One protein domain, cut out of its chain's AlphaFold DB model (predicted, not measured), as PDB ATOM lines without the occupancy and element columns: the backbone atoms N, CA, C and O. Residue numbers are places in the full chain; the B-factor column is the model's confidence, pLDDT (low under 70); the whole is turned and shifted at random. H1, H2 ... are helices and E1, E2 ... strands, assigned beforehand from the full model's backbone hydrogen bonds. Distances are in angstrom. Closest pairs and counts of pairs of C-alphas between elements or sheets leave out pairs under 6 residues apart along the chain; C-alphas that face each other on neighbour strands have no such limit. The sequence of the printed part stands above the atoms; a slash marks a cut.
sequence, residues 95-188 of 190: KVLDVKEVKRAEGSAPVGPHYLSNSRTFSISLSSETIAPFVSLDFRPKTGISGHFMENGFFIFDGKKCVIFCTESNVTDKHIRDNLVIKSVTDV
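This is residues 95 to 188 of the 190 residues of the protein "Beta-mannosidase" of Medioppia subpectinata (UniProt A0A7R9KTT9). Two twisted sheets stand face to face as a small sandwich, with one short helix, H1, over the E1 and E2 side of the larger sheet and reaching the end of E3 in the smaller one. Residues 105 to 113 stick out as a free loop. The 94 printed residues hold E1 to E6, H1 and E7 in chain order; the antiparallel sheets run E1 E2 E6 E4 and E5 E3 E7. The class is mostly strand, and the whole is compact, with a radius of gyration of the C-alphas of 13.8 A and spans of 42 by 31 by 21 A.

E1, residues 95 to 101, begins at C-alpha 95 (264.836, 188.537, 280.988). E2, residues 120 to 127, spans 23.2 A; E3, residues 132 to 139, spans 18.8 A and bends by 50 degrees at residue 135. E4 is residues 147 to 149, E5 154 to 156, E6 160 to 167 with 23.0 A, and H1 173 to 179. E7, residues 180 to 183, ends at C-alpha 183 (258.937, 179.316, 279.907).

E1 and E2 form a hairpin, with N 97 and O 125 2.8 A apart. E6 is the antiparallel neighbour of E2, with N 122 and O 165 within hydrogen-bond range at 2.8 A, and of E4, with N 148 and O 166 within hydrogen-bond range at 3.0 A. E3 pairs with E5, N 156 and O 132 at 2.9 A, and with E7, N 138 and O 181 at 3.0 A. H1 is on the larger sheet at a height of 8.8 A; its closest C-alphas to E1 are Asp 173 and Val 99, 5.4 A. In H1 every O i to N i+4 pair is within hydrogen-bond range.

The C-alphas farthest apart, Gly 107 and Val 188, are 45.0 A apart. The printed part has no cut. The link E1 to E2 is long. Residues 104 to 117 have pLDDT under 70.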
ATOM      1  N   LYS A  95     264.911 187.503 279.943       97.25
ATOM      2  CA  LYS A  95     264.836 188.537 280.988       97.25
ATOM      3  C   LYS A  95     263.678 189.495 280.732       97.25
ATOM      4  O   LYS A  95     263.517 189.989 279.615       97.25
ATOM      5  N   VAL A  96     262.932 189.835 281.787       98.12
ATOM      6  CA  VAL A  96     261.961 190.942 281.768       98.12
ATOM      7  C   VAL A  96     262.712 192.260 281.902       98.12
ATOM      8  O   VAL A  96     263.183 192.617 282.983       98.12
ATOM      9  N   LEU A  97     262.803 193.007 280.808       97.69
ATOM     10  CA  LEU A  97     263.375 194.348 280.819       97.69
ATOM     11  C   LEU A  97     262.414 195.319 281.501       97.69
ATOM     12  O   LEU A  97     262.774 196.013 282.453       97.69
ATOM     13  N   ASP A  98     261.165 195.330 281.042       97.62
ATOM     14  CA  ASP A  98     260.208 196.356 281.424       97.62
ATOM     15  C   ASP A  98     258.776 195.839 281.501       97.62
ATOM     16  O   ASP A  98     258.387 194.959 280.734       97.62
ATOM     17  N   VAL A  99     257.998 196.421 282.409       97.81
ATOM     18  CA  VAL A  99     256.544 196.270 282.468       97.81
ATOM     19  C   VAL A  99     255.988 197.666 282.664       97.81
ATOM     20  O   VAL A  99     256.292 198.315 283.660       97.81
ATOM     21  N   LYS A 100     255.194 198.141 281.709       96.12
ATOM     22  CA  LYS A 100     254.623 199.487 281.740       96.12
ATOM     23  C   LYS A 100     253.142 199.441 281.475       96.12
ATOM     24  O   LYS A 100     252.706 198.889 280.468       96.12
ATOM     25  N   GLU A 101     252.375 200.079 282.347       93.56
ATOM     26  CA  GLU A 101     250.980 200.360 282.048       93.56
ATOM     27  C   GLU A 101     250.894 201.355 280.886       93.56
ATOM     28  O   GLU A 101     251.457 202.452 280.925       93.56
ATOM     29  N   VAL A 102     250.181 200.959 279.839       89.38
ATOM     30  CA  VAL A 102     249.906 201.789 278.673       89.38
ATOM     31  C   VAL A 102     248.637 202.574 278.970       89.38
ATOM     32  O   VAL A 102     247.521 202.074 278.823       89.38
ATOM     33  N   LYS A 103     248.805 203.818 279.421       79.00
ATOM     34  CA  LYS A 103     247.676 204.733 279.613       79.00
ATOM     35  C   LYS A 103     247.152 205.172 278.248       79.00
ATOM     36  O   LYS A 103     247.931 205.619 277.405       79.00
ATOM     37  N   ARG A 104     245.837 205.078 278.028       65.38
ATOM     38  CA  ARG A 104     245.212 205.731 276.869       65.38
ATOM     39  C   ARG A 104     245.418 207.239 276.976       65.38
ATOM     40  O   ARG A 104     245.219 207.813 278.045       65.38
ATOM     41  N   ALA A 105     245.760 207.872 275.860       59.00
ATOM     42  CA  ALA A 105     245.570 209.309 275.726       59.00
ATOM     43  C   ALA A 105     244.060 209.596 275.723       59.00
ATOM     44  O   ALA A 105     243.301 208.882 275.054       59.00
ATOM     45  N   GLU A 106     243.616 210.611 276.464       50.44
ATOM     46  CA  GLU A 106     242.222 211.062 276.423       50.44
ATOM     47  C   GLU A 106     241.805 211.337 274.967       50.44
ATOM     48  O   GLU A 106     242.529 211.985 274.213       50.44
ATOM     49  N   GLY A 107     240.667 210.782 274.541       53.19
ATOM     50  CA  GLY A 107     240.144 210.951 273.179       53.19
ATOM     51  C   GLY A 107     240.726 210.024 272.100       53.19
ATOM     52  O   GLY A 107     240.337 210.141 270.939       53.19
ATOM     53  N   SER A 108     241.617 209.083 272.436       53.56
ATOM     54  CA  SER A 108     242.118 208.101 271.459       53.56
ATOM     55  C   SER A 108     241.123 206.954 271.212       53.56
ATOM     56  O   SER A 108     240.578 206.359 272.146       53.56
ATOM     57  N   ALA A 109     240.883 206.647 269.931       49.81
ATOM     58  CA  ALA A 109     240.036 205.534 269.508       49.81
ATOM     59  C   ALA A 109     240.598 204.186 270.011       49.81
ATOM     60  O   ALA A 109     241.817 204.048 270.152       49.81
ATOM     61  N   PRO A 110     239.746 203.173 270.268       51.84
ATOM     62  CA  PRO A 110     240.205 201.849 270.673       51.84
ATOM     63  C   PRO A 110     241.218 201.301 269.666       51.84
ATOM     64  O   PRO A 110     240.924 201.191 268.475       51.84
ATOM     65  N   VAL A 111     242.416 200.949 270.136       49.78
ATOM     66  CA  VAL A 111     243.436 200.306 269.303       49.78
ATOM     67  C   VAL A 111     243.052 198.839 269.132       49.78
ATOM     68  O   VAL A 111     243.598 197.969 269.784       49.78
ATOM     69  N   GLY A 112     242.075 198.554 268.278       50.22
ATOM     70  CA  GLY A 112     241.657 197.194 267.942       50.22
ATOM     71  C   GLY A 112     240.368 196.715 268.633       50.22
ATOM     72  O   GLY A 112     239.887 197.333 269.585       50.22
ATOM     73  N   PRO A 113     239.788 195.607 268.137       46.03
ATOM     74  CA  PRO A 113     238.408 195.196 268.426       46.03
ATOM     75  C   PRO A 113     238.164 194.590 269.822       46.03
ATOM     76  O   PRO A 113     237.031 194.231 270.124       46.03
ATOM     77  N   HIS A 114     239.182 194.479 270.684       48.41
ATOM     78  CA  HIS A 114     239.099 193.712 271.941       48.41
ATOM     79  C   HIS A 114     239.302 194.523 273.229       48.41
ATOM     80  O   HIS A 114     239.381 193.953 274.313       48.41
ATOM     81  N   TYR A 115     239.364 195.853 273.147       56.56
ATOM     82  CA  TYR A 115     239.558 196.683 274.336       56.56
ATOM     83  C   TYR A 115     238.219 197.035 274.984       56.56
ATOM     84  O   TYR A 115     237.582 198.024 274.615       56.56
ATOM     85  N   LEU A 116     237.816 196.237 275.976       57.12
ATOM     86  CA  LEU A 116     236.711 196.565 276.878       57.12
ATOM     87  C   LEU A 116     237.028 197.881 277.608       57.12
ATOM     88  O   LEU A 116     238.178 198.132 277.977       57.12
ATOM     89  N   SER A 117     236.022 198.739 277.792       60.12
ATOM     90  CA  SER A 117     236.176 200.138 278.234       60.12
ATOM     91  C   SER A 117     236.873 200.321 279.588       60.12
ATOM     92  O   SER A 117     237.348 201.418 279.867       60.12
ATOM     93  N   ASN A 118     236.977 199.258 280.390       71.06
ATOM     94  CA  ASN A 118     237.583 199.262 281.724       71.06
ATOM     95  C   ASN A 118     238.858 198.402 281.812       71.06
ATOM     96  O   ASN A 118     239.389 198.196 282.902       71.06
ATOM     97  N   SER A 119     239.343 197.878 280.684       82.00
ATOM     98  CA  SER A 119     240.552 197.055 280.654       82.00
ATOM     99  C   SER A 119     241.812 197.911 280.802       82.00
ATOM    100  O   SER A 119     241.999 198.929 280.129       82.00
ATOM    101  N   ARG A 120     242.704 197.482 281.692       89.44
ATOM    102  CA  ARG A 120     244.065 197.996 281.841       89.44
ATOM    103  C   ARG A 120     244.985 197.216 280.916       89.44
ATOM    104  O   ARG A 120     244.835 196.008 280.736       89.44
ATOM    105  N   THR A 121     245.931 197.924 280.315       92.44
ATOM    106  CA  THR A 121     246.837 197.369 279.307       92.44
ATOM    107  C   THR A 121     248.270 197.545 279.761       92.44
ATOM    108  O   THR A 121     248.657 198.636 280.172       92.44
ATOM    109  N   PHE A 122     249.066 196.491 279.651       95.12
ATOM    110  CA  PHE A 122     250.472 196.496 280.022       95.12
ATOM    111  C   PHE A 122     251.329 196.073 278.837       95.12
ATOM    112  O   PHE A 122     251.068 195.059 278.195       95.12
ATOM    113  N   SER A 123     252.368 196.853 278.560       97.06
ATOM    114  CA  SER A 123     253.456 196.488 277.663       97.06
ATOM    115  C   SER A 123     254.538 195.783 278.473       97.06
ATOM    116  O   SER A 123     255.018 196.321 279.472       97.06
ATOM    117  N   ILE A 124     254.902 194.574 278.054       98.12
ATOM    118  CA  ILE A 124     255.914 193.731 278.689       98.12
ATOM    119  C   ILE A 124     257.055 193.558 277.693       98.12
ATOM    120  O   ILE A 124     256.889 192.945 276.639       98.12
ATOM    121  N   SER A 125     258.215 194.120 278.024       98.12
ATOM    122  CA  SER A 125     259.424 194.029 277.209       98.12
ATOM    123  C   SER A 125     260.323 192.914 277.723       98.12
ATOM    124  O   SER A 125     260.766 192.936 278.872       98.12
ATOM    125  N   LEU A 126     260.621 191.962 276.848       98.25
ATOM    126  CA  LEU A 126     261.469 190.805 277.094       98.25
ATOM    127  C   LEU A 126     262.758 190.913 276.280       98.25
ATOM    128  O   LEU A 126     262.785 191.531 275.212       98.25
ATOM    129  N   SER A 127     263.813 190.266 276.765       97.31
ATOM    130  CA  SER A 127     265.059 190.085 276.021       97.31
ATOM    131  C   SER A 127     265.623 188.685 276.176       97.31
ATOM    132  O   SER A 127     265.374 188.048 277.194       97.31
ATOM    133  N   SER A 128     266.387 188.245 275.182       95.56
ATOM    134  CA  SER A 128     267.136 186.991 275.189       95.56
ATOM    135  C   SER A 128     268.452 187.166 274.426       95.56
ATOM    136  O   SER A 128     268.512 187.852 273.403       95.56
ATOM    137  N   GLU A 129     269.526 186.571 274.936       91.31
ATOM    138  CA  GLU A 129     270.857 186.616 274.310       91.31
ATOM    139  C   GLU A 129     270.983 185.593 273.165       91.31
ATOM    140  O   GLU A 129     271.687 185.838 272.189       91.31
ATOM    141  N   THR A 130     270.224 184.500 273.243       91.94
ATOM    142  CA  THR A 130     270.056 183.482 272.196       91.94
ATOM    143  C   THR A 130     268.613 183.471 271.688       91.94
ATOM    144  O   THR A 130     267.749 184.176 272.226       91.94
ATOM    145  N   ILE A 131     268.326 182.680 270.653       93.88
ATOM    146  CA  ILE A 131     266.949 182.505 270.179       93.88
ATOM    147  C   ILE A 131     266.124 181.838 271.278       93.88
ATOM    148  O   ILE A 131     266.520 180.808 271.816       93.88
ATOM    149  N   ALA A 132     264.950 182.396 271.571       94.88
ATOM    150  CA  ALA A 132     264.000 181.782 272.491       94.88
ATOM    151  C   ALA A 132     262.784 181.241 271.723       94.88
ATOM    152  O   ALA A 132     261.929 182.038 271.322       94.88
ATOM    153  N   PRO A 133     262.693 179.922 271.478       94.81
ATOM    154  CA  PRO A 133     261.556 179.320 270.789       94.81
ATOM    155  C   PRO A 133     260.381 179.042 271.736       94.81
ATOM    156  O   PRO A 133     260.569 178.645 272.891       94.81
ATOM    157  N   PHE A 134     259.163 179.195 271.206       95.50
ATOM    158  CA  PHE A 134     257.897 178.875 271.883       95.50
ATOM    159  C   PHE A 134     257.787 179.461 273.297       95.50
ATOM    160  O   PHE A 134     257.417 178.775 274.251       95.50
ATOM    161  N   VAL A 135     258.125 180.741 273.439       97.31
ATOM    162  CA  VAL A 135     258.053 181.452 274.712       97.31
ATOM    163  C   VAL A 135     256.604 181.523 275.172       97.31
ATOM    164  O   VAL A 135     255.748 182.101 274.500       97.31
ATOM    165  N   SER A 136     256.350 180.934 276.334       97.56
ATOM    166  CA  SER A 136     255.067 180.928 277.012       97.56
ATOM    167  C   SER A 136     255.108 181.854 278.221       97.56
ATOM    168  O   SER A 136     255.998 181.757 279.069       97.56
ATOM    169  N   LEU A 137     254.135 182.757 278.276       98.12
ATOM    170  CA  LEU A 137     253.907 183.685 279.373       98.12
ATOM    171  C   LEU A 137     252.673 183.252 280.156       98.12
ATOM    172  O   LEU A 137     251.619 182.993 279.567       98.12
ATOM    173  N   ASP A 138     252.809 183.218 281.474       97.44
ATOM    174  CA  ASP A 138     251.716 182.965 282.409       97.44
ATOM    175  C   ASP A 138     251.983 183.692 283.736       97.44
ATOM    176  O   ASP A 138     253.053 184.263 283.941       97.44
ATOM    177  N   PHE A 139     251.030 183.671 284.659       97.56
ATOM    178  CA  PHE A 139     251.215 184.165 286.016       97.56
ATOM    179  C   PHE A 139     251.241 183.020 287.016       97.56
ATOM    180  O   PHE A 139     250.633 181.967 286.823       97.56
ATOM    181  N   ARG A 140     251.932 183.231 288.140       96.56
ATOM    182  CA  ARG A 140     251.874 182.272 289.247       96.56
ATOM    183  C   ARG A 140     250.408 182.025 289.650       96.56
ATOM    184  O   ARG A 140     249.616 182.976 289.701       96.56
ATOM    185  N   PRO A 141     250.035 180.777 289.985       94.06
ATOM    186  CA  PRO A 141     248.703 180.481 290.495       94.06
ATOM    187  C   PRO A 141     248.379 181.305 291.748       94.06
ATOM    188  O   PRO A 141     249.271 181.628 292.532       94.06
ATOM    189  N   LYS A 142     247.089 181.583 291.978       92.19
ATOM    190  CA  LYS A 142     246.574 182.284 293.176       92.19
ATOM    191  C   LYS A 142     247.066 183.731 293.359       92.19
ATOM    192  O   LYS A 142     246.973 184.270 294.455       92.19
ATOM    193  N   THR A 143     247.536 184.377 292.296       93.94
ATOM    194  CA  THR A 143     247.927 185.801 292.301       93.94
ATOM    195  C   THR A 143     246.748 186.756 292.119       93.94
ATOM    196  O   THR A 143     246.871 187.950 292.372       93.94
ATOM    197  N   GLY A 144     245.601 186.245 291.658       92.19
ATOM    198  CA  GLY A 144     244.429 187.059 291.327       92.19
ATOM    199  C   GLY A 144     244.582 187.869 290.035       92.19
ATOM    200  O   GLY A 144     243.699 188.658 289.719       92.19
ATOM    201  N   ILE A 145     245.671 187.678 289.282       95.12
ATOM    202  CA  ILE A 145     245.868 188.305 287.974       95.12
ATOM    203  C   ILE A 145     245.044 187.525 286.945       95.12
ATOM    204  O   ILE A 145     245.375 186.388 286.618       95.12
ATOM    205  N   SER A 146     243.971 188.129 286.436       93.44
ATOM    206  CA  SER A 146     243.167 187.575 285.342       93.44
ATOM    207  C   SER A 146     243.274 188.447 284.097       93.44
ATOM    208  O   SER A 146     243.256 189.673 284.183       93.44
ATOM    209  N   GLY A 147     243.404 187.845 282.922       93.00
ATOM    210  CA  GLY A 147     243.564 188.587 281.678       93.00
ATOM    211  C   GLY A 147     244.064 187.696 280.555       93.00
ATOM    212  O   GLY A 147     244.038 186.473 280.668       93.00
ATOM    213  N   HIS A 148     244.530 188.310 279.477       93.75
ATOM    214  CA  HIS A 148     245.097 187.586 278.348       93.75
ATOM    215  C   HIS A 148     246.252 188.362 277.717       93.75
ATOM    216  O   HIS A 148     246.255 189.595 277.671       93.75
ATOM    217  N   PHE A 149     247.242 187.622 277.223       95.81
ATOM    218  CA  PHE A 149     248.292 188.169 276.374       95.81
ATOM    219  C   PHE A 149     247.785 188.235 274.930       95.81
ATOM    220  O   PHE A 149     247.132 187.306 274.460       95.81
ATOM    221  N   MET A 150     248.098 189.317 274.217       93.31
ATOM    222  CA  MET A 150     247.791 189.455 272.786       93.31
ATOM    223  C   MET A 150     248.584 188.473 271.918       93.31
ATOM    224  O   MET A 150     248.172 188.157 270.808       93.31
ATOM    225  N   GLU A 151     249.719 187.996 272.424       93.19
ATOM    226  CA  GLU A 151     250.563 187.002 271.777       93.19
ATOM    227  C   GLU A 151     251.149 186.079 272.848       93.19
ATOM    228  O   GLU A 151     251.578 186.539 273.908       93.19
ATOM    229  N   ASN A 152     251.165 184.777 272.579       95.44
ATOM    230  CA  ASN A 152     251.774 183.770 273.441       95.44
ATOM    231  C   ASN A 152     252.289 182.612 272.572       95.44
ATOM    232  O   ASN A 152     251.788 182.416 271.466       95.44
ATOM    233  N   GLY A 153     253.287 181.860 273.038       95.50
ATOM    234  CA  GLY A 153     253.906 180.787 272.247       95.50
ATOM    235  C   GLY A 153     254.744 181.295 271.067       95.50
ATOM    236  O   GLY A 153     254.812 180.644 270.028       95.50
ATOM    237  N   PHE A 154     255.362 182.469 271.205       95.19
ATOM    238  CA  PHE A 154     256.106 183.147 270.138       95.19
ATOM    239  C   PHE A 154     257.607 182.838 270.169       95.19
ATOM    240  O   PHE A 154     258.136 182.298 271.137       95.19
ATOM    241  N   PHE A 155     258.318 183.239 269.115       95.44
ATOM    242  CA  PHE A 155     259.781 183.233 269.076       95.44
ATOM    243  C   PHE A 155     260.353 184.609 269.440       95.44
ATOM    244  O   PHE A 155     259.783 185.645 269.087       95.44
ATOM    245  N   ILE A 156     261.521 184.625 270.087       95.25
ATOM    246  CA  ILE A 156     262.390 185.805 270.190       95.25
ATOM    247  C   ILE A 156     263.631 185.547 269.328       95.25
ATOM    248  O   ILE A 156     264.568 184.904 269.793       95.25
ATOM    249  N   PHE A 157     263.623 186.029 268.080       93.38
ATOM    250  CA  PHE A 157     264.761 185.916 267.154       93.38
ATOM    251  C   PHE A 157     265.793 187.028 267.369       93.38
ATOM    252  O   PHE A 157     266.940 186.745 267.686       93.38
ATOM    253  N   ASP A 158     265.371 188.294 267.287       88.19
ATOM    254  CA  ASP A 158     266.254 189.475 267.321       88.19
ATOM    255  C   ASP A 158     266.594 189.945 268.754       88.19
ATOM    256  O   ASP A 158     266.799 191.129 269.034       88.19
ATOM    257  N   GLY A 159     266.571 189.019 269.714       93.50
ATOM    258  CA  GLY A 159     266.954 189.242 271.109       93.50
ATOM    259  C   GLY A 159     266.037 190.140 271.946       93.50
ATOM    260  O   GLY A 159     266.266 190.274 273.148       93.50
ATOM    261  N   LYS A 160     264.989 190.742 271.372       95.94
ATOM    262  CA  LYS A 160     263.964 191.511 272.099       95.94
ATOM    263  C   LYS A 160     262.565 191.215 271.579       95.94
ATOM    264  O   LYS A 160     262.370 190.980 270.392       95.94
ATOM    265  N   LYS A 161     261.578 191.286 272.470       96.00
ATOM    266  CA  LYS A 161     260.157 191.169 272.128       96.00
ATOM    267  C   LYS A 161     259.327 192.040 273.059       96.00
ATOM    268  O   LYS A 161     259.601 192.101 274.253       96.00
ATOM    269  N   CYS A 162     258.313 192.700 272.515       96.06
ATOM    270  CA  CYS A 162     257.301 193.395 273.299       96.06
ATOM    271  C   CYS A 162     255.978 192.650 273.150       96.06
ATOM    272  O   CYS A 162     255.540 192.411 272.027       96.06
ATOM    273  N   VAL A 163     255.345 192.316 274.269       95.81
ATOM    274  CA  VAL A 163     254.034 191.662 274.314       95.81
ATOM    275  C   VAL A 163     253.071 192.554 275.081       95.81
ATOM    276  O   VAL A 163     253.469 193.282 275.989       95.81
ATOM    277  N   ILE A 164     251.801 192.518 274.695       96.00
ATOM    278  CA  ILE A 164     250.736 193.269 275.353       96.00
ATOM    279  C   ILE A 164     249.905 192.314 276.205       96.00
ATOM    280  O   ILE A 164     249.505 191.251 275.730       96.00
ATOM    281  N   PHE A 165     249.634 192.704 277.446       95.50
ATOM    282  CA  PHE A 165     248.743 192.010 278.368       95.50
ATOM    283  C   PHE A 165     247.555 192.906 278.720       95.50
ATOM    284  O   PHE A 165     247.741 194.055 279.124       95.50
ATOM    285  N   CYS A 166     246.343 192.373 278.586       93.62
ATOM    286  CA  CYS A 166     245.097 193.072 278.880       93.62
ATOM    287  C   CYS A 166     244.403 192.416 280.073       93.62
ATOM    288  O   CYS A 166     244.236 191.196 280.114       93.62
ATOM    289  N   THR A 167     243.974 193.225 281.037       92.75
ATOM    290  CA  THR A 167     243.365 192.752 282.285       92.75
ATOM    291  C   THR A 167     242.295 193.710 282.782       92.75
ATOM    292  O   THR A 167     242.414 194.920 282.629       92.75
ATOM    293  N   GLU A 168     241.255 193.180 283.413       90.31
ATOM    294  CA  GLU A 168     240.282 193.973 284.182       90.31
ATOM    295  C   GLU A 168     240.615 193.983 285.681       90.31
ATOM    296  O   GLU A 168     239.994 194.693 286.469       90.31
ATOM    297  N   SER A 169     241.617 193.200 286.087       90.38
ATOM    298  CA  SER A 169     242.075 193.140 287.468       90.38
ATOM    299  C   SER A 169     242.794 194.429 287.849       90.38
ATOM    300  O   SER A 169     243.564 195.008 287.076       90.38
ATOM    301  N   ASN A 170     242.602 194.862 289.093       90.94
ATOM    302  CA  ASN A 170     243.328 196.002 289.631       90.94
ATOM    303  C   ASN A 170     244.758 195.594 290.030       90.94
ATOM    304  O   ASN A 170     245.015 195.247 291.181       90.94
ATOM    305  N   VAL A 171     245.683 195.608 289.071       94.19
ATOM    306  CA  VAL A 171     247.081 195.177 289.251       94.19
ATOM    307  C   VAL A 171     248.061 196.295 288.908       94.19
ATOM    308  O   VAL A 171     247.755 197.184 288.122       94.19
ATOM    309  N   THR A 172     249.248 196.279 289.505       95.00
ATOM    310  CA  THR A 172     250.328 197.215 289.159       95.00
ATOM    311  C   THR A 172     251.322 196.568 288.200       95.00
ATOM    312  O   THR A 172     251.405 195.343 288.095       95.00
ATOM    313  N   ASP A 173     252.116 197.398 287.534       95.44
ATOM    314  CA  ASP A 173     253.294 196.993 286.767       95.44
ATOM    315  C   ASP A 173     254.241 196.108 287.595       95.44
ATOM    316  O   ASP A 173     254.671 195.048 287.133       95.44
ATOM    317  N   LYS A 174     254.489 196.489 288.856       96.62
ATOM    318  CA  LYS A 174     255.267 195.686 289.804       96.62
ATOM    319  C   LYS A 174     254.609 194.334 290.084       96.62
ATOM    320  O   LYS A 174     255.285 193.314 290.045       96.62
ATOM    321  N   HIS A 175     253.296 194.307 290.322       97.00
ATOM    322  CA  HIS A 175     252.580 193.063 290.611       97.00
ATOM    323  C   HIS A 175     252.638 192.073 289.437       97.00
ATOM    324  O   HIS A 175     252.835 190.879 289.661       97.00
ATOM    325  N   ILE A 176     252.530 192.570 288.200       97.56
ATOM    326  CA  ILE A 176     252.722 191.778 286.977       97.56
ATOM    327  C   ILE A 176     254.160 191.269 286.894       97.56
ATOM    328  O   ILE A 176     254.364 190.070 286.726       97.56
ATOM    329  N   ARG A 177     255.155 192.154 287.044       97.44
ATOM    330  CA  ARG A 177     256.576 191.790 286.957       97.44
ATOM    331  C   ARG A 177     256.949 190.692 287.954       97.44
ATOM    332  O   ARG A 177     257.589 189.723 287.563       97.44
ATOM    333  N   ASP A 178     256.538 190.837 289.210       97.44
ATOM    334  CA  ASP A 178     256.933 189.940 290.303       97.44
ATOM    335  C   ASP A 178     256.287 188.543 290.188       97.44
ATOM    336  O   ASP A 178     256.789 187.571 290.757       97.44
ATOM    337  N   ASN A 179     255.182 188.423 289.439       97.88
ATOM    338  CA  ASN A 179     254.415 187.182 289.305       97.88
ATOM    339  C   ASN A 179     254.449 186.553 287.913       97.88
ATOM    340  O   ASN A 179     253.889 185.466 287.744       97.88
ATOM    341  N   LEU A 180     255.078 187.204 286.934       98.06
ATOM    342  CA  LEU A 180     255.218 186.670 285.586       98.06
ATOM    343  C   LEU A 180     256.096 185.413 285.614       98.06
ATOM    344  O   LEU A 180     257.204 185.405 286.151       98.06
ATOM    345  N   VAL A 181     255.586 184.345 285.019       97.44
ATOM    346  CA  VAL A 181     256.291 183.097 284.756       97.44
ATOM    347  C   VAL A 181     256.562 183.045 283.261       97.44
ATOM    348  O   VAL A 181     255.656 183.216 282.448       97.44
ATOM    349  N   ILE A 182     257.822 182.815 282.912       97.44
ATOM    350  CA  ILE A 182     258.272 182.702 281.530       97.44
ATOM    351  C   ILE A 182     258.852 181.309 281.360       97.44
ATOM    352  O   ILE A 182     259.688 180.888 282.160       97.44
ATOM    353  N   LYS A 183     258.395 180.607 280.329       96.38
ATOM    354  CA  LYS A 183     258.937 179.316 279.907       96.38
ATOM    355  C   LYS A 183     259.230 179.338 278.418       96.38
ATOM    356  O   LYS A 183     258.643 180.116 277.674       96.38
ATOM    357  N   SER A 184     260.110 178.458 277.989       95.19
ATOM    358  CA  SER A 184     260.436 178.154 276.604       95.19
ATOM    359  C   SER A 184     260.330 176.649 276.381       95.19
ATOM    360  O   SER A 184     260.162 175.872 277.324       95.19
ATOM    361  N   VAL A 185     260.479 176.215 275.133       91.94
ATOM    362  CA  VAL A 185     260.457 174.781 274.812       91.94
ATOM    363  C   VAL A 185     261.543 173.989 275.560       91.94
ATOM    364  O   VAL A 185     261.316 172.847 275.951       91.94
ATOM    365  N   THR A 186     262.696 174.609 275.827       91.12
ATOM    366  CA  THR A 186     263.829 173.963 276.517       91.12
ATOM    367  C   THR A 186     263.568 173.698 277.998       91.12
ATOM    368  O   THR A 186     264.247 172.878 278.597       91.12
ATOM    369  N   ASP A 187     262.546 174.327 278.587       89.31
ATOM    370  CA  ASP A 187     262.131 174.053 279.967       89.31
ATOM    371  C   ASP A 187     261.236 172.800 280.073       89.31
ATOM    372  O   ASP A 187     260.762 172.465 281.161       89.31
ATOM    373  N   VAL A 188     260.945 172.142 278.941       85.44
ATOM    374  CA  VAL A 188     260.005 171.012 278.842       85.44
ATOM    375  C   VAL A 188     260.587 169.826 278.071       85.44
ATOM    376  O   VAL A 188     260.265 168.685 278.399       85.44
TER     377      VAL A 188